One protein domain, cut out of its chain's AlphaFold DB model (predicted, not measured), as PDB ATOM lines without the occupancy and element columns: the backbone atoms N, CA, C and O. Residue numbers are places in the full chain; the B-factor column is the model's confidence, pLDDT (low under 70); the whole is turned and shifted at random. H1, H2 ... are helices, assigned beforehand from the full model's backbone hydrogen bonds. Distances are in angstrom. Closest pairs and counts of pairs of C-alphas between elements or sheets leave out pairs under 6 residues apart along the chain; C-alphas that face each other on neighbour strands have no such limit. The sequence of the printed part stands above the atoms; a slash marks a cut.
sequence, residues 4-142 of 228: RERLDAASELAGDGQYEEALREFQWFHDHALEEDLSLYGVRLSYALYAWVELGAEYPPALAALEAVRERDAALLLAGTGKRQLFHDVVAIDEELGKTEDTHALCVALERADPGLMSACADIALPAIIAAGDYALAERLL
ATOM      1  N   ARG A   4     182.911 165.966 169.408       95.50
ATOM      2  CA  ARG A   4     184.314 165.561 169.318       95.50
ATOM      3  C   ARG A   4     184.529 164.173 169.903       95.50
ATOM      4  O   ARG A   4     185.173 163.349 169.264       95.50
ATOM      5  N   GLU A   5     183.924 163.904 171.053       96.88
ATOM      6  CA  GLU A   5     183.930 162.579 171.666       96.88
ATOM      7  C   GLU A   5     183.315 161.525 170.727       96.88
ATOM      8  O   GLU A   5     183.797 160.397 170.689       96.88
ATOM      9  N   ARG A   6     182.298 161.878 169.923       97.44
ATOM     10  CA  ARG A   6     181.720 160.969 168.914       97.44
ATOM     11  C   ARG A   6     182.661 160.677 167.754       97.44
ATOM     12  O   ARG A   6     182.718 159.539 167.305       97.44
ATOM     13  N   LEU A   7     183.413 161.669 167.279       97.31
ATOM     14  CA  LEU A   7     184.427 161.445 166.243       97.31
ATOM     15  C   LEU A   7     185.570 160.552 166.751       97.31
ATOM     16  O   LEU A   7     186.036 159.663 166.032       97.31
ATOM     17  N   ASP A   8     186.005 160.780 167.989       97.38
ATOM     18  CA  ASP A   8     187.025 159.955 168.634       97.38
ATOM     19  C   ASP A   8     186.500 158.515 168.811       97.38
ATOM     20  O   ASP A   8     187.160 157.566 168.386       97.38
ATOM     21  N   ALA A   9     185.262 158.349 169.292       97.75
ATOM     22  CA  ALA A   9     184.605 157.046 169.407       97.75
ATOM     23  C   ALA A   9     184.440 156.339 168.051       97.75
ATOM     24  O   ALA A   9     184.669 155.136 167.965       97.75
ATOM     25  N   ALA A  10     184.092 157.063 166.980       97.81
ATOM     26  CA  ALA A  10     184.016 156.502 165.629       97.81
ATOM     27  C   ALA A  10     185.351 155.870 165.207       97.81
ATOM     28  O   ALA A  10     185.384 154.777 164.644       97.81
ATOM     29  N   SER A  11     186.457 156.547 165.528       96.56
ATOM     30  CA  SER A  11     187.810 156.086 165.208       96.56
ATOM     31  C   SER A  11     188.218 154.872 166.053       96.56
ATOM     32  O   SER A  11     188.818 153.937 165.525       96.56
ATOM     33  N   GLU A  12     187.868 154.853 167.343       97.94
ATOM     34  CA  GLU A  12     188.104 153.707 168.235       97.94
ATOM     35  C   GLU A  12     187.321 152.468 167.781       97.94
ATOM     36  O   GLU A  12     187.903 151.403 167.586       97.94
ATOM     37  N   LEU A  13     186.021 152.629 167.506       98.56
ATOM     38  CA  LEU A  13     185.153 151.567 166.993       98.56
ATOM     39  C   LEU A  13     185.684 150.989 165.675       98.56
ATOM     40  O   LEU A  13     185.684 149.772 165.488       98.56
ATOM     41  N   ALA A  14     186.169 151.844 164.768       97.38
ATOM     42  CA  ALA A  14     186.788 151.405 163.522       97.38
ATOM     43  C   ALA A  14     188.065 150.588 163.780       97.38
ATOM     44  O   ALA A  14     188.250 149.536 163.166       97.38
ATOM     45  N   GLY A  15     188.914 151.028 164.716       96.56
ATOM     46  CA  GLY A  15     190.128 150.312 165.121       96.56
ATOM     47  C   GLY A  15     189.854 148.936 165.740       96.56
ATOM     48  O   GLY A  15     190.618 147.999 165.509       96.56
ATOM     49  N   ASP A  16     188.734 148.797 166.449       97.75
ATOM     50  CA  ASP A  16     188.282 147.542 167.061       97.75
ATOM     51  C   ASP A  16     187.507 146.625 166.088       97.75
ATOM     52  O   ASP A  16     187.058 145.539 166.464       97.75
ATOM     53  N   GLY A  17     187.347 147.031 164.821       97.38
ATOM     54  CA  GLY A  17     186.623 146.268 163.796       97.38
ATOM     55  C   GLY A  17     185.096 146.373 163.883       97.38
ATOM     56  O   GLY A  17     184.381 145.644 163.193       97.38
ATOM     57  N   GLN A  18     184.572 147.276 164.715       98.50
ATOM     58  CA  GLN A  18     183.140 147.549 164.881       98.50
ATOM     59  C   GLN A  18     182.663 148.562 163.831       98.50
ATOM     60  O   GLN A  18     182.264 149.688 164.133       98.50
ATOM     61  N   TYR A  19     182.765 148.177 162.560       98.56
ATOM     62  CA  TYR A  19     182.635 149.108 161.438       98.56
ATOM     63  C   TYR A  19     181.239 149.718 161.269       98.56
ATOM     64  O   TYR A  19     181.119 150.874 160.865       98.56
ATOM     65  N   GLU A  20     180.176 148.972 161.576       98.44
ATOM     66  CA  GLU A  20     178.807 149.490 161.478       98.44
ATOM     67  C   GLU A  20     178.545 150.554 162.553       98.44
ATOM     68  O   GLU A  20     177.990 151.615 162.263       98.44
ATOM     69  N   GLU A  21     178.986 150.306 163.787       98.50
ATOM     70  CA  GLU A  21     178.957 151.278 164.875       98.50
ATOM     71  C   GLU A  21     179.769 152.530 164.523       98.50
ATOM     72  O   GLU A  21     179.253 153.638 164.662       98.50
ATOM     73  N   ALA A  22     180.996 152.355 164.023       98.62
ATOM     74  CA  ALA A  22     181.862 153.457 163.613       98.62
ATOM     75  C   ALA A  22     181.204 154.333 162.539       98.62
ATOM     76  O   ALA A  22     181.183 155.559 162.657       98.62
ATOM     77  N   LEU A  23     180.603 153.709 161.518       98.75
ATOM     78  CA  LEU A  23     179.898 154.421 160.454       98.75
ATOM     79  C   LEU A  23     178.750 155.277 161.004       98.75
ATOM     80  O   LEU A  23     178.592 156.422 160.583       98.75
ATOM     81  N   ARG A  24     177.972 154.757 161.965       98.50
ATOM     82  CA  ARG A  24     176.889 155.529 162.597       98.50
ATOM     83  C   ARG A  24     177.414 156.786 163.291       98.50
ATOM     84  O   ARG A  24     176.776 157.834 163.196       98.50
ATOM     85  N   GLU A  25     178.563 156.701 163.956       98.50
ATOM     86  CA  GLU A  25     179.167 157.855 164.628       98.50
ATOM     87  C   GLU A  25     179.751 158.874 163.635       98.50
ATOM     88  O   GLU A  25     179.534 160.074 163.807       98.50
ATOM     89  N   PHE A  26     180.388 158.430 162.542       98.44
ATOM     90  CA  PHE A  26     180.835 159.332 161.470       98.44
ATOM     91  C   PHE A  26     179.670 160.068 160.793       98.44
ATOM     92  O   PHE A  26     179.741 161.285 160.602       98.44
ATOM     93  N   GLN A  27     178.580 159.359 160.478       98.38
ATOM     94  CA  GLN A  27     177.373 159.959 159.900       98.38
ATOM     95  C   GLN A  27     176.768 161.002 160.837       98.38
ATOM     96  O   GLN A  27     176.492 162.126 160.416       98.38
ATOM     97  N   TRP A  28     176.617 160.653 162.119       98.12
ATOM     98  CA  TRP A  28     176.107 161.590 163.111       98.12
ATOM     99  C   TRP A  28     177.002 162.827 163.212       98.12
ATOM    100  O   TRP A  28     176.497 163.948 163.198       98.12
ATOM    101  N   PHE A  29     178.326 162.643 163.268       98.12
ATOM    102  CA  PHE A  29     179.270 163.755 163.353       98.12
ATOM    103  C   PHE A  29     179.132 164.696 162.156       98.12
ATOM    104  O   PHE A  29     179.049 165.911 162.326       98.12
ATOM    105  N   HIS A  30     179.078 164.152 160.944       97.94
ATOM    106  CA  HIS A  30     178.982 164.963 159.739       97.94
ATOM    107  C   HIS A  30     177.700 165.812 159.709       97.94
ATOM    108  O   HIS A  30     177.765 167.018 159.433       97.94
ATOM    109  N   ASP A  31     176.565 165.207 160.061       96.50
ATOM    110  CA  ASP A  31     175.263 165.867 160.016       96.50
ATOM    111  C   ASP A  31     175.055 166.855 161.189       96.50
ATOM    112  O   ASP A  31     174.456 167.911 160.986       96.50
ATOM    113  N   HIS A  32     175.596 166.582 162.387       96.62
ATOM    114  CA  HIS A  32     175.245 167.325 163.612       96.62
ATOM    115  C   HIS A  32     176.376 168.125 164.273       96.62
ATOM    116  O   HIS A  32     176.090 169.015 165.075       96.62
ATOM    117  N   ALA A  33     177.655 167.891 163.954       96.62
ATOM    118  CA  ALA A  33     178.764 168.492 164.712       96.62
ATOM    119  C   ALA A  33     178.719 170.026 164.779       96.62
ATOM    120  O   ALA A  33     179.112 170.623 165.777       96.62
ATOM    121  N   LEU A  34     178.224 170.677 163.725       95.81
ATOM    122  CA  LEU A  34     178.184 172.139 163.640       95.81
ATOM    123  C   LEU A  34     176.944 172.759 164.279       95.81
ATOM    124  O   LEU A  34     176.907 173.974 164.468       95.81
ATOM    125  N   GLU A  35     175.952 171.939 164.621       95.50
ATOM    126  CA  GLU A  35     174.844 172.344 165.483       95.50
ATOM    127  C   GLU A  35     175.334 172.516 166.929       95.50
ATOM    128  O   GLU A  35     174.848 173.393 167.642       95.50
ATOM    129  N   GLU A  36     176.333 171.724 167.337       95.31
ATOM    130  CA  GLU A  36     176.951 171.797 168.663       95.31
ATOM    131  C   GLU A  36     178.124 172.784 168.723       95.31
ATOM    132  O   GLU A  36     178.164 173.644 169.605       95.31
ATOM    133  N   ASP A  37     179.075 172.692 167.786       95.12
ATOM    134  CA  ASP A  37     180.260 173.548 167.750       95.12
ATOM    135  C   ASP A  37     180.691 173.906 166.318       95.12
ATOM    136  O   ASP A  37     181.313 173.126 165.593       95.12
ATOM    137  N   LEU A  38     180.454 175.164 165.936       94.69
ATOM    138  CA  LEU A  38     180.882 175.727 164.650       94.69
ATOM    139  C   LEU A  38     182.405 175.673 164.430       94.69
ATOM    140  O   LEU A  38     182.859 175.744 163.285       94.69
ATOM    141  N   SER A  39     183.211 175.563 165.492       95.25
ATOM    142  CA  SER A  39     184.669 175.452 165.383       95.25
ATOM    143  C   SER A  39     185.117 174.151 164.705       95.25
ATOM    144  O   SER A  39     186.195 174.107 164.104       95.25
ATOM    145  N   LEU A  40     184.254 173.127 164.702       96.31
ATOM    146  CA  LEU A  40     184.504 171.831 164.076       96.31
ATOM    147  C   LEU A  40     184.368 171.856 162.549       96.31
ATOM    148  O   LEU A  40     184.650 170.846 161.909       96.31
ATOM    149  N   TYR A  41     184.014 172.994 161.937       96.44
ATOM    150  CA  TYR A  41     183.828 173.109 160.484       96.44
ATOM    151  C   TYR A  41     185.041 172.603 159.699       96.44
ATOM    152  O   TYR A  41     184.905 171.803 158.780       96.44
ATOM    153  N   GLY A  42     186.248 173.016 160.096       94.25
ATOM    154  CA  GLY A  42     187.476 172.559 159.443       94.25
ATOM    155  C   GLY A  42     187.776 171.077 159.685       94.25
ATOM    156  O   GLY A  42     188.268 170.409 158.782       94.25
ATOM    157  N   VAL A  43     187.459 170.555 160.875       95.94
ATOM    158  CA  VAL A  43     187.654 169.134 161.218       95.94
ATOM    159  C   VAL A  43     186.738 168.262 160.368       95.94
ATOM    160  O   VAL A  43     187.191 167.268 159.804       95.94
ATOM    161  N   ARG A  44     185.476 168.682 160.222       96.06
ATOM    162  CA  ARG A  44     184.480 168.000 159.399       96.06
ATOM    163  C   ARG A  44     184.906 167.892 157.942       96.06
ATOM    164  O   ARG A  44     184.682 166.852 157.358       96.06
ATOM    165  N   LEU A  45     185.532 168.925 157.383       97.12
ATOM    166  CA  LEU A  45     185.955 168.968 155.978       97.12
ATOM    167  C   LEU A  45     187.296 168.278 155.690       97.12
ATOM    168  O   LEU A  45     187.742 168.294 154.553       97.12
ATOM    169  N   SER A  46     187.989 167.772 156.710       94.94
ATOM    170  CA  SER A  46     189.331 167.208 156.545       94.94
ATOM    171  C   SER A  46     189.464 165.905 157.317       94.94
ATOM    172  O   SER A  46     189.047 164.858 156.838       94.94
ATOM    173  N   TYR A  47     189.975 165.968 158.546       94.25
ATOM    174  CA  TYR A  47     190.291 164.804 159.368       94.25
ATOM    175  C   TYR A  47     189.118 163.821 159.510       94.25
ATOM    176  O   TYR A  47     189.329 162.615 159.423       94.25
ATOM    177  N   ALA A  48     187.890 164.320 159.683       97.38
ATOM    178  CA  ALA A  48     186.719 163.455 159.799       97.38
ATOM    179  C   ALA A  48     186.380 162.727 158.486       97.38
ATOM    180  O   ALA A  48     186.041 161.548 158.526       97.38
ATOM    181  N   LEU A  49     186.491 163.401 157.332       98.12
ATOM    182  CA  LEU A  49     186.264 162.769 156.028       98.12
ATOM    183  C   LEU A  49     187.361 161.763 155.698       98.12
ATOM    184  O   LEU A  49     187.037 160.648 155.302       98.12
ATOM    185  N   TYR A  50     188.625 162.112 155.943       97.25
ATOM    186  CA  TYR A  50     189.746 161.188 155.781       97.25
ATOM    187  C   TYR A  50     189.524 159.904 156.594       97.25
ATOM    188  O   TYR A  50     189.592 158.804 156.055       97.25
ATOM    189  N   ALA A  51     189.180 160.029 157.881       97.62
ATOM    190  CA  ALA A  51     188.926 158.874 158.741       97.62
ATOM    191  C   ALA A  51     187.727 158.027 158.265       97.62
ATOM    192  O   ALA A  51     187.767 156.799 158.347       97.62
ATOM    193  N   TRP A  52     186.685 158.661 157.721       98.56
ATOM    194  CA  TRP A  52     185.564 157.947 157.107       98.56
ATOM    195  C   TRP A  52     186.004 157.201 155.835       98.56
ATOM    196  O   TRP A  52     185.655 156.034 155.657       98.56
ATOM    197  N   VAL A  53     186.813 157.810 154.967       97.81
ATOM    198  CA  VAL A  53     187.351 157.135 153.773       97.81
ATOM    199  C   VAL A  53     188.233 155.941 154.151       97.81
ATOM    200  O   VAL A  53     188.080 154.874 153.557       97.81
ATOM    201  N   GLU A  54     189.071 156.066 155.183       97.38
ATOM    202  CA  GLU A  54     189.878 154.955 155.708       97.38
ATOM    203  C   GLU A  54     188.997 153.814 156.242       97.38
ATOM    204  O   GLU A  54     189.235 152.652 155.915       97.38
ATOM    205  N   LEU A  55     187.922 154.126 156.983       98.31
ATOM    206  CA  LEU A  55     186.915 153.124 157.360       98.31
ATOM    207  C   LEU A  55     186.330 152.450 156.112       98.31
ATOM    208  O   LEU A  55     186.131 151.240 156.088       98.31
ATOM    209  N   GLY A  56     186.074 153.230 155.067       97.81
ATOM    210  CA  GLY A  56     185.584 152.776 153.777       97.81
ATOM    211  C   GLY A  56     186.484 151.777 153.046       97.81
ATOM    212  O   GLY A  56     185.971 150.912 152.331       97.81
ATOM    213  N   ALA A  57     187.800 151.859 153.246       95.88
ATOM    214  CA  ALA A  57     188.760 150.922 152.668       95.88
ATOM    215  C   ALA A  57     188.626 149.509 153.267       95.88
ATOM    216  O   ALA A  57     188.773 148.523 152.542       95.88
ATOM    217  N   GLU A  58     188.293 149.411 154.556       97.19
ATOM    218  CA  GLU A  58     188.084 148.140 155.270       97.19
ATOM    219  C   GLU A  58     186.610 147.693 155.260       97.19
ATOM    220  O   GLU A  58     186.291 146.502 155.276       97.19
ATOM    221  N   TYR A  59     185.687 148.653 155.190       98.25
ATOM    222  CA  TYR A  59     184.245 148.452 155.225       98.25
ATOM    223  C   TYR A  59     183.559 149.216 154.080       98.25
ATOM    224  O   TYR A  59     183.072 150.333 154.274       98.25
ATOM    225  N   PRO A  60     183.433 148.606 152.882       98.06
ATOM    226  CA  PRO A  60     182.871 149.254 151.693       98.06
ATOM    227  C   PRO A  60     181.504 149.948 151.865       98.06
ATOM    228  O   PRO A  60     181.285 150.971 151.211       98.06
ATOM    229  N   PRO A  61     180.576 149.482 152.732       98.56
ATOM    230  CA  PRO A  61     179.341 150.219 153.001       98.56
ATOM    231  C   PRO A  61     179.560 151.645 153.530       98.56
ATOM    232  O   PRO A  61     178.708 152.501 153.303       98.56
ATOM    233  N   ALA A  62     180.689 151.931 154.187       98.50
ATOM    234  CA  ALA A  62     181.017 153.284 154.626       98.50
ATOM    235  C   ALA A  62     181.320 154.230 153.452       98.50
ATOM    236  O   ALA A  62     180.857 155.370 153.491       98.50
ATOM    237  N   LEU A  63     181.991 153.768 152.383       98.00
ATOM    238  CA  LEU A  63     182.158 154.570 151.157       98.00
ATOM    239  C   LEU A  63     180.813 154.826 150.480       98.00
ATOM    240  O   LEU A  63     180.515 155.961 150.125       98.00
ATOM    241  N   ALA A  64     179.972 153.795 150.361       98.44
ATOM    242  CA  ALA A  64     178.644 153.945 149.768       98.44
ATOM    243  C   ALA A  64     177.774 154.948 150.549       98.44
ATOM    244  O   ALA A  64     177.023 155.724 149.959       98.44
ATOM    245  N   ALA A  65     177.889 154.965 151.881       98.56
ATOM    246  CA  ALA A  65     177.210 155.945 152.722       98.56
ATOM    247  C   ALA A  65     177.735 157.374 152.503       98.56
ATOM    248  O   ALA A  65     176.936 158.308 152.468       98.56
ATOM    249  N   LEU A  66     179.047 157.545 152.323       98.38
ATOM    250  CA  LEU A  66     179.648 158.848 152.041       98.38
ATOM    251  C   LEU A  66     179.240 159.378 150.656       98.38
ATOM    252  O   LEU A  66     178.860 160.540 150.519       98.38
ATOM    253  N   GLU A  67     179.221 158.512 149.640       98.19
ATOM    254  CA  GLU A  67     178.692 158.837 148.310       98.19
ATOM    255  C   GLU A  67     177.207 159.227 148.372       98.19
ATOM    256  O   GLU A  67     176.785 160.184 147.726       98.19
ATOM    257  N   ALA A  68     176.406 158.540 149.191       98.44
ATOM    258  CA  ALA A  68     174.999 158.886 149.372       98.44
ATOM    259  C   ALA A  68     174.808 160.271 150.021       98.44
ATOM    260  O   ALA A  68     173.899 161.003 149.626       98.44
ATOM    261  N   VAL A  69     175.662 160.648 150.982       98.12
ATOM    262  CA  VAL A  69     175.685 162.004 151.566       98.12
ATOM    263  C   VAL A  69     176.012 163.037 150.492       98.12
ATOM    264  O   VAL A  69     175.276 164.010 150.330       98.12
ATOM    265  N   ARG A  70     177.050 162.780 149.691       98.12
ATOM    266  CA  ARG A  70     177.449 163.641 148.575       98.12
ATOM    267  C   ARG A  70     176.301 163.881 147.597       98.12
ATOM    268  O   ARG A  70     176.000 165.028 147.271       98.12
ATOM    269  N   GLU A  71     175.628 162.821 147.150       98.50
ATOM    270  CA  GLU A  71     174.517 162.921 146.195       98.50
ATOM    271  C   GLU A  71     173.288 163.622 146.787       98.50
ATOM    272  O   GLU A  71     172.660 164.453 146.121       98.50
ATOM    273  N   ARG A  72     172.960 163.342 148.055       97.81
ATOM    274  CA  ARG A  72     171.907 164.049 148.801       97.81
ATOM    275  C   ARG A  72     172.176 165.554 148.810       97.81
ATOM    276  O   ARG A  72     171.287 166.346 148.494       97.81
ATOM    277  N   ASP A  73     173.397 165.945 149.144       97.94
ATOM    278  CA  ASP A  73     173.772 167.339 149.349       97.94
ATOM    279  C   ASP A  73     173.898 168.097 148.017       97.94
ATOM    280  O   ASP A  73     173.419 169.229 147.896       97.94
ATOM    281  N   ALA A  74     174.414 167.441 146.972       98.31
ATOM    282  CA  ALA A  74     174.389 167.947 145.601       98.31
ATOM    283  C   ALA A  74     172.951 168.198 145.108       98.31
ATOM    284  O   ALA A  74     172.664 169.251 144.531       98.31
ATOM    285  N   ALA A  75     172.019 167.281 145.384       98.12
ATOM    286  CA  ALA A  75     170.615 167.454 145.021       98.12
ATOM    287  C   ALA A  75     169.963 168.643 145.750       98.12
ATOM    288  O   ALA A  75     169.221 169.408 145.133       98.12
ATOM    289  N   LEU A  76     170.265 168.846 147.038       98.00
ATOM    290  CA  LEU A  76     169.786 170.001 147.812       98.00
ATOM    291  C   LEU A  76     170.325 171.333 147.267       98.00
ATOM    292  O   LEU A  76     169.586 172.319 147.187       98.00
ATOM    293  N   LEU A  77     171.596 171.369 146.853       98.19
ATOM    294  CA  LEU A  77     172.191 172.538 146.196       98.19
ATOM    295  C   LEU A  77     171.453 172.872 144.895       98.19
ATOM    296  O   LEU A  77     171.041 174.014 144.701       98.19
ATOM    297  N   LEU A  78     171.214 171.875 144.041       97.69
ATOM    298  CA  LEU A  78     170.515 172.063 142.765       97.69
ATOM    299  C   LEU A  78     169.020 172.378 142.924       97.69
ATOM    300  O   LEU A  78     168.431 173.009 142.048       97.69
ATOM    301  N   ALA A  79     168.409 171.985 144.043       96.94
ATOM    302  CA  ALA A  79     167.037 172.349 144.396       96.94
ATOM    303  C   ALA A  79     166.906 173.775 144.972       96.94
ATOM    304  O   ALA A  79     165.791 174.211 145.263       96.94
ATOM    305  N   GLY A  80     168.016 174.501 145.162       94.50
ATOM    306  CA  GLY A  80     168.026 175.866 145.699       94.50
ATOM    307  C   GLY A  80     167.812 175.957 147.215       94.50
ATOM    308  O   GLY A  80     167.529 177.036 147.735       94.50
ATOM    309  N   THR A  81     167.919 174.841 147.941       94.88
ATOM    310  CA  THR A  81     167.813 174.806 149.413       94.88
ATOM    311  C   THR A  81     169.173 174.707 150.101       94.88
ATOM    312  O   THR A  81     169.282 174.977 151.300       94.88
ATOM    313  N   GLY A  82     170.218 174.354 149.350       93.19
ATOM    314  CA  GLY A  82     171.594 174.314 149.826       93.19
ATOM    315  C   GLY A  82     172.214 175.698 150.043       93.19
ATOM    316  O   GLY A  82     171.720 176.731 149.594       93.19
ATOM    317  N   LYS A  83     173.335 175.721 150.766       95.06
ATOM    318  CA  LYS A  83     174.125 176.930 151.047       95.06
ATOM    319  C   LYS A  83     175.601 176.650 150.804       95.06
ATOM    320  O   LYS A  83     176.009 175.501 150.683       95.06
ATOM    321  N   ARG A  84     176.420 177.703 150.837       96.12
ATOM    322  CA  ARG A  84     177.879 177.627 150.662       96.12
ATOM    323  C   ARG A  84     178.558 176.537 151.499       96.12
ATOM    324  O   ARG A  84     179.470 175.886 151.014       96.12
ATOM    325  N   GLN A  85     178.131 176.358 152.746       95.50
ATOM    326  CA  GLN A  85     178.665 175.318 153.625       95.50
ATOM    327  C   GLN A  85     178.419 173.911 153.066       95.50
ATOM    328  O   GLN A  85     179.360 173.135 152.992       95.50
ATOM    329  N   LEU A  86     177.200 173.638 152.596       96.88
ATOM    330  CA  LEU A  86     176.834 172.364 151.975       96.88
ATOM    331  C   LEU A  86     177.618 172.124 150.676       96.88
ATOM    332  O   LEU A  86     178.075 171.021 150.417       96.88
ATOM    333  N   PHE A  87     177.834 173.179 149.881       98.38
ATOM    334  CA  PHE A  87     178.706 173.101 148.706       98.38
ATOM    335  C   PHE A  87     180.135 172.708 149.092       98.38
ATOM    336  O   PHE A  87     180.741 171.880 148.425       98.38
ATOM    337  N   HIS A  88     180.670 173.267 150.180       98.00
ATOM    338  CA  HIS A  88     182.013 172.922 150.636       98.00
ATOM    339  C   HIS A  88     182.114 171.478 151.129       98.00
ATOM    340  O   HIS A  88     183.130 170.846 150.868       98.00
ATOM    341  N   ASP A  89     181.074 170.962 151.796       97.62
ATOM    342  CA  ASP A  89     181.018 169.551 152.188       97.62
ATOM    343  C   ASP A  89     181.086 168.647 150.948       97.62
ATOM    344  O   ASP A  89     181.925 167.754 150.897       97.62
ATOM    345  N   VAL A  90     180.290 168.931 149.907       98.31
ATOM    346  CA  VAL A  90     180.316 168.168 148.645       98.31
ATOM    347  C   VAL A  90     181.691 168.211 147.977       98.31
ATOM    348  O   VAL A  90     182.201 167.166 147.587       98.31
ATOM    349  N   VAL A  91     182.314 169.391 147.875       98.31
ATOM    350  CA  VAL A  91     183.653 169.520 147.273       98.31
ATOM    351  C   VAL A  91     184.707 168.769 148.082       98.31
ATOM    352  O   VAL A  91     185.530 168.076 147.497       98.31
ATOM    353  N   ALA A  92     184.674 168.860 149.413       97.94
ATOM    354  CA  ALA A  92     185.616 168.137 150.262       97.94
ATOM    355  C   ALA A  92     185.439 166.613 150.142       97.94
ATOM    356  O   ALA A  92     186.423 165.883 150.092       97.94
ATOM    357  N   ILE A  93     184.197 166.125 150.035       98.31
ATOM    358  CA  ILE A  93     183.931 164.704 149.781       98.31
ATOM    359  C   ILE A  93     184.457 164.289 148.402       98.31
ATOM    360  O   ILE A  93     185.115 163.257 148.291       98.31
ATOM    361  N   ASP A  94     184.210 165.085 147.359       98.06
ATOM    362  CA  ASP A  94     184.730 164.820 146.013       98.06
ATOM    363  C   ASP A  94     186.269 164.770 146.007       98.06
ATOM    364  O   ASP A  94     186.850 163.905 145.357       98.06
ATOM    365  N   GLU A  95     186.943 165.658 146.741       95.69
ATOM    366  CA  GLU A  95     188.405 165.657 146.882       95.69
ATOM    367  C   GLU A  95     188.923 164.384 147.568       95.69
ATOM    368  O   GLU A  95     189.821 163.733 147.030       95.69
ATOM    369  N   GLU A  96     188.337 163.991 148.702       96.00
ATOM    370  CA  GLU A  96     188.734 162.788 149.453       96.00
ATOM    371  C   GLU A  96     188.433 161.487 148.687       96.00
ATOM    372  O   GLU A  96     189.177 160.512 148.783       96.00
ATOM    373  N   LEU A  97     187.383 161.475 147.858       95.12
ATOM    374  CA  LEU A  97     187.062 160.356 146.965       95.12
ATOM    375  C   LEU A  97     187.838 160.389 145.637       95.12
ATOM    376  O   LEU A  97     187.701 159.467 144.830       95.12
ATOM    377  N   GLY A  98     188.634 161.432 145.381       93.69
ATOM    378  CA  GLY A  98     189.376 161.603 144.129       93.69
ATOM    379  C   GLY A  98     188.498 161.869 142.899       93.69
ATOM    380  O   GLY A  98     188.931 161.588 141.785       93.69
ATOM    381  N   LYS A  99     187.287 162.405 143.093       94.81
ATOM    382  CA  LYS A  99     186.254 162.693 142.081       94.81
ATOM    383  C   LYS A  99     186.130 164.190 141.780       94.81
ATOM    384  O   LYS A  99     185.037 164.751 141.709       94.81
ATOM    385  N   THR A 100     187.251 164.890 141.616       90.06
ATOM    386  CA  THR A 100     187.256 166.349 141.382       90.06
ATOM    387  C   THR A 100     186.503 166.759 140.103       90.06
ATOM    388  O   THR A 100     186.002 167.881 139.998       90.06
ATOM    389  N   GLU A 101     186.378 165.866 139.123       94.31
ATOM    390  CA  GLU A 101     185.544 166.049 137.934       94.31
ATOM    391  C   GLU A 101     184.053 166.219 138.265       94.31
ATOM    392  O   GLU A 101     183.370 167.020 137.617       94.31
ATOM    393  N   ASP A 102     183.561 165.556 139.312       97.25
ATOM    394  CA  ASP A 102     182.163 165.643 139.731       97.25
ATOM    395  C   ASP A 102     181.866 167.007 140.365       97.25
ATOM    396  O   ASP A 102     180.765 167.551 140.198       97.25
ATOM    397  N   THR A 103     182.867 167.624 141.001       97.94
ATOM    398  CA  THR A 103     182.785 169.015 141.455       97.94
ATOM    399  C   THR A 103     182.631 169.967 140.271       97.94
ATOM    400  O   THR A 103     181.793 170.871 140.319       97.94
ATOM    401  N   HIS A 104     183.391 169.786 139.181       97.94
ATOM    402  CA  HIS A 104     183.232 170.621 137.979       97.94
ATOM    403  C   HIS A 104     181.834 170.464 137.373       97.94
ATOM    404  O   HIS A 104     181.180 171.472 137.087       97.94
ATOM    405  N   ALA A 105     181.345 169.229 137.242       98.00
ATOM    406  CA  ALA A 105     180.001 168.961 136.740       98.00
ATOM    407  C   ALA A 105     178.919 169.639 137.602       98.00
ATOM    408  O   ALA A 105     178.015 170.289 137.061       98.00
ATOM    409  N   LEU A 106     179.048 169.568 138.932       98.31
ATOM    410  CA  LEU A 106     178.159 170.260 139.861       98.31
ATOM    411  C   LEU A 106     178.234 171.780 139.695       98.31
ATOM    412  O   LEU A 106     177.192 172.426 139.642       98.31
ATOM    413  N   CYS A 107     179.428 172.361 139.546       98.00
ATOM    414  CA  CYS A 107     179.587 173.801 139.322       98.00
ATOM    415  C   CYS A 107     178.878 174.263 138.043       98.00
ATOM    416  O   CYS A 107     178.193 175.285 138.041       98.00
ATOM    417  N   VAL A 108     179.002 173.505 136.949       98.06
ATOM    418  CA  VAL A 108     178.327 173.815 135.678       98.06
ATOM    419  C   VAL A 108     176.805 173.755 135.824       98.06
ATOM    420  O   VAL A 108     176.099 174.588 135.249       98.06
ATOM    421  N   ALA A 109     176.288 172.781 136.574       97.88
ATOM    422  CA  ALA A 109     174.860 172.668 136.849       97.88
ATOM    423  C   ALA A 109     174.366 173.801 137.767       97.88
ATOM    424  O   ALA A 109     173.340 174.423 137.480       97.88
ATOM    425  N   LEU A 110     175.124 174.118 138.817       97.38
ATOM    426  CA  LEU A 110     174.772 175.132 139.803       97.38
ATOM    427  C   LEU A 110     174.831 176.547 139.226       97.38
ATOM    428  O   LEU A 110     173.933 177.332 139.493       97.38
ATOM    429  N   GLU A 111     175.786 176.849 138.347       96.38
ATOM    430  CA  GLU A 111     175.836 178.126 137.617       96.38
ATOM    431  C   GLU A 111     174.551 178.388 136.808       96.38
ATOM    432  O   GLU A 111     174.182 179.535 136.575       96.38
ATOM    433  N   ARG A 112     173.846 177.336 136.368       95.38
ATOM    434  CA  ARG A 112     172.561 177.470 135.661       95.38
ATOM    435  C   ARG A 112     171.375 177.581 136.615       95.38
ATOM    436  O   ARG A 112     170.419 178.279 136.292       95.38
ATOM    437  N   ALA A 113     171.416 176.858 137.732       95.81
ATOM    438  CA  ALA A 113     170.315 176.778 138.689       95.81
ATOM    439  C   ALA A 113     170.293 177.968 139.666       95.81
ATOM    440  O   ALA A 113     169.240 178.558 139.893       95.81
ATOM    441  N   ASP A 114     171.456 178.337 140.205       96.00
ATOM    442  CA  ASP A 114     171.650 179.429 141.157       96.00
ATOM    443  C   ASP A 114     173.034 180.097 140.962       96.00
ATOM    444  O   ASP A 114     173.996 179.811 141.687       96.00
ATOM    445  N   PRO A 115     173.150 181.038 140.002       94.38
ATOM    446  CA  PRO A 115     174.383 181.798 139.784       94.38
ATOM    447  C   PRO A 115     174.825 182.604 141.017       94.38
ATOM    448  O   PRO A 115     176.010 182.898 141.189       94.38
ATOM    449  N   GLY A 116     173.878 182.990 141.882       94.38
ATOM    450  CA  GLY A 116     174.163 183.745 143.099       94.38
ATOM    451  C   GLY A 116     174.937 182.901 144.105       94.38
ATOM    452  O   GLY A 116     175.977 183.335 144.610       94.38
ATOM    453  N   LEU A 117     174.475 181.671 144.344       95.88
ATOM    454  CA  LEU A 117     175.194 180.702 145.163       95.88
ATOM    455  C   LEU A 117     176.533 180.315 144.529       95.88
ATOM    456  O   LEU A 117     177.532 180.251 145.245       95.88
ATOM    457  N   MET A 118     176.581 180.115 143.209       95.94
ATOM    458  CA  MET A 118     177.826 179.759 142.527       95.94
ATOM    459  C   MET A 118     178.891 180.857 142.683       95.94
ATOM    460  O   MET A 118     180.024 180.579 143.084       95.94
ATOM    461  N   SER A 119     178.511 182.125 142.487       93.44
ATOM    462  CA  SER A 119     179.380 183.278 142.750       93.44
ATOM    463  C   SER A 119     179.829 183.329 144.213       93.44
ATOM    464  O   SER A 119     181.011 183.525 144.508       93.44
ATOM    465  N   ALA A 120     178.909 183.070 145.145       93.81
ATOM    466  CA  ALA A 120     179.215 183.003 146.566       93.81
ATOM    467  C   ALA A 120     180.109 181.815 146.949       93.81
ATOM    468  O   ALA A 120     180.595 181.813 148.073       93.81
ATOM    469  N   CYS A 121     180.343 180.837 146.071       96.38
ATOM    470  CA  CYS A 121     181.215 179.679 146.301       96.38
ATOM    471  C   CYS A 121     182.464 179.676 145.405       96.38
ATOM    472  O   CYS A 121     183.200 178.690 145.389       96.38
ATOM    473  N   ALA A 122     182.726 180.762 144.669       93.38
ATOM    474  CA  ALA A 122     183.767 180.810 143.644       93.38
ATOM    475  C   ALA A 122     185.159 180.403 144.154       93.38
ATOM    476  O   ALA A 122     185.874 179.679 143.474       93.38
ATOM    477  N   ASP A 123     185.550 180.808 145.362       90.56
ATOM    478  CA  ASP A 123     186.857 180.459 145.932       90.56
ATOM    479  C   ASP A 123     187.016 178.964 146.253       90.56
ATOM    480  O   ASP A 123     188.139 178.472 146.226       90.56
ATOM    481  N   ILE A 124     185.915 178.251 146.507       94.88
ATOM    482  CA  ILE A 124     185.899 176.793 146.705       94.88
ATOM    483  C   ILE A 124     185.866 176.077 145.343       94.88
ATOM    484  O   ILE A 124     186.524 175.066 145.152       94.88
ATOM    485  N   ALA A 125     185.127 176.622 144.375       95.62
ATOM    486  CA  ALA A 125     184.887 175.992 143.076       95.62
ATOM    487  C   ALA A 125     186.028 176.161 142.057       95.62
ATOM    488  O   ALA A 125     186.275 175.285 141.226       95.62
ATOM    489  N   LEU A 126     186.718 177.307 142.087       94.31
ATOM    490  CA  LEU A 126     187.729 177.677 141.094       94.31
ATOM    491  C   LEU A 126     188.837 176.628 140.897       94.31
ATOM    492  O   LEU A 126     189.177 176.392 139.737       94.31
ATOM    493  N   PRO A 127     189.400 175.984 141.941       92.69
ATOM    494  CA  PRO A 127     190.397 174.931 141.760       92.69
ATOM    495  C   PRO A 127     189.931 173.807 140.824       92.69
ATOM    496  O   PRO A 127     190.625 173.511 139.850       92.69
ATOM    497  N   ALA A 128     188.743 173.240 141.061       94.94
ATOM    498  CA  ALA A 128     188.194 172.143 140.262       94.94
ATOM    499  C   ALA A 128     187.870 172.581 138.824       94.94
ATOM    500  O   ALA A 128     188.205 171.893 137.862       94.94
ATOM    501  N   ILE A 129     187.299 173.778 138.653       96.88
ATOM    502  CA  ILE A 129     186.983 174.354 137.334       96.88
ATOM    503  C   ILE A 129     188.260 174.592 136.509       96.88
ATOM    504  O   ILE A 129     188.302 174.305 135.311       96.88
ATOM    505  N   ILE A 130     189.317 175.104 137.145       95.12
ATOM    506  CA  ILE A 130     190.627 175.325 136.516       95.12
ATOM    507  C   ILE A 130     191.287 173.992 136.154       95.12
ATOM    508  O   ILE A 130     191.862 173.888 135.069       95.12
ATOM    509  N   ALA A 131     191.210 172.990 137.034       93.44
ATOM    510  CA  ALA A 131     191.740 171.650 136.783       93.44
ATOM    511  C   ALA A 131     191.038 170.971 135.595       93.44
ATOM    512  O   ALA A 131     191.706 170.357 134.765       93.44
ATOM    513  N   ALA A 132     189.725 171.174 135.453       95.69
ATOM    514  CA  ALA A 132     188.940 170.733 134.300       95.69
ATOM    515  C   ALA A 132     189.219 171.536 133.009       95.69
ATOM    516  O   ALA A 132     188.724 171.186 131.938       95.69
ATOM    517  N   GLY A 133     190.004 172.618 133.079       96.00
ATOM    518  CA  GLY A 133     190.339 173.464 131.930       96.00
ATOM    519  C   GLY A 133     189.211 174.395 131.472       96.00
ATOM    520  O   GLY A 133     189.323 175.016 130.413       96.00
ATOM    521  N   ASP A 134     188.136 174.542 132.253       97.31
ATOM    522  CA  ASP A 134     187.018 175.434 131.931       97.31
ATOM    523  C   ASP A 134     187.347 176.885 132.310       97.31
ATOM    524  O   ASP A 134     186.756 177.511 133.194       97.31
ATOM    525  N   TYR A 135     188.335 177.451 131.616       96.62
ATOM    526  CA  TYR A 135     188.798 178.818 131.857       96.62
ATOM    527  C   TYR A 135     187.733 179.873 131.542       96.62
ATOM    528  O   TYR A 135     187.838 181.005 132.010       96.62
ATOM    529  N   ALA A 136     186.709 179.524 130.758       95.00
ATOM    530  CA  ALA A 136     185.593 180.412 130.472       95.00
ATOM    531  C   ALA A 136     184.659 180.540 131.681       95.00
ATOM    532  O   ALA A 136     184.265 181.656 132.016       95.00
ATOM    533  N   LEU A 137     184.303 179.428 132.335       95.81
ATOM    534  CA  LEU A 137     183.567 179.469 133.600       95.81
ATOM    535  C   LEU A 137     184.419 180.079 134.714       95.81
ATOM    536  O   LEU A 137     183.930 180.940 135.442       95.81
ATOM    537  N   ALA A 138     185.703 179.714 134.789       96.50
ATOM    538  CA  ALA A 138     186.611 180.280 135.778       96.50
ATOM    539  C   ALA A 138     186.694 181.811 135.667       96.50
ATOM    540  O   ALA A 138     186.594 182.487 136.681       96.50
ATOM    541  N   GLU A 139     186.813 182.377 134.457       94.38
ATOM    542  CA  GLU A 139     186.849 183.835 134.254       94.38
ATOM    543  C   GLU A 139     185.551 184.532 134.687       94.38
ATOM    544  O   GLU A 139     185.614 185.638 135.214       94.38
ATOM    545  N   ARG A 140     184.384 183.897 134.502       93.12
ATOM    546  CA  ARG A 140     183.096 184.462 134.947       93.12
ATOM    547  C   ARG A 140     182.961 184.496 136.466       93.12
ATOM    548  O   ARG A 140     182.411 185.455 136.998       93.12
ATOM    549  N   LEU A 141     183.443 183.454 137.142       93.81
ATOM    550  CA  LEU A 141     183.375 183.337 138.600       93.81
ATOM    551  C   LEU A 141     184.506 184.077 139.312       93.81
ATOM    552  O   LEU A 141     184.396 184.355 140.506       93.81
ATOM    553  N   LEU A 142     185.593 184.391 138.604       91.00
ATOM    554  CA  LEU A 142     186.725 185.104 139.169       91.00
ATOM    555  C   LEU A 142     186.274 186.498 139.633       91.00
ATOM    556  O   LEU A 142     185.811 187.296 138.812       91.00
TER     557      LEU A 142
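AT A GLANCE: This is residues 4 to 142 of the 228 residues of an uncharacterized protein of Massilia aromaticivorans (UniProt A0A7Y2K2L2). This is an elongated stack of helices: H1 and H2 pack as a hairpin at one end, the hairpin of H9 and H10 with short H8 makes the other end, and H4, H5, H6 and H7 join them, with H6 nearest the middle. H1, H2, H4, H5, H6 and H7 form an up-and-down bundle, each running against the one before it, while short H3 packs on residues 29 to 34 of H2. The printed part has 139 residues with ten named helices, H1 to H10 in order, and no named strand; its class is all helix. It is compact, with a radius of gyration of the C-alphas of 15.7 A and spans of 49 by 29 by 22 A.

HOW THE PARTS SIT: H1, residues 4 to 15, and H2, residues 19 to 36, form a helical hairpin at a shallow tilt of 14 degrees, with closest C-alphas Ala 10 and Ala 22 at 4.2 A. H3, residues 38 to 44, touches H2 with closest C-alphas His 30 and Arg 44 at 6.3 A. H4, residues 47 to 58, touches H2 at a shallow tilt of 16 degrees, with closest C-alphas Phe 26 and Trp 52 at 6.6 A. With residues 62 to 66 alone, H5, residues 60 to 78, touches H4 at a steep tilt of 46 degrees; the closest C-alphas are Gly 56 and Leu 63, 4.7 A apart. H6, residues 84 to 96, forms a hairpin with H5, with closest C-alphas Arg 70 and Val 90 at 5.4 A. H7, residues 100 to 113, forms a hairpin with H6 at a shallow tilt of 24 degrees, with closest C-alphas Asp 94 and Thr 100 at 5.5 A. H8, residues 115 to 120, touches H7, with closest C-alphas Glu 111 and Met 118 at 5.5 A. H9, residues 122 to 131, touches H7 at a steep tilt of 54 degrees, with closest C-alphas His 104 and Ile 129 at 5.3 A. H10, residues 135 to 141, forms a hairpin with H9, with closest C-alphas Ala 122 and Leu 141 at 5.7 A. H1 and H10 are apart. Each O i to N i+4 pair is within hydrogen-bond range in H1, H5, H6, H8 and H10, against 11 of 14 in H2, 7 of 8 in H4, 9 of 10 in H7, 4 of 6 in H9 and 1 of 3 in H3, where 3 of 4 O i to N i+3 pairs are.

IN THESE COORDINATES: H1 begins at C-alpha 4 (184.314, 165.561, 169.318), and H10 ends at C-alpha 141 (183.375, 183.337, 138.600). H5 is 27.4 A long, H2 24.5 A and H7 20.1 A. H2 has a kink of 45 degrees near residue 30.

THE WHOLE: The C-alphas farthest apart, those of Asp 16 and Ala 136, are 49.3 A apart. The printed part has no cut, its links are tight, and no printed residue is under 70 in pLDDT.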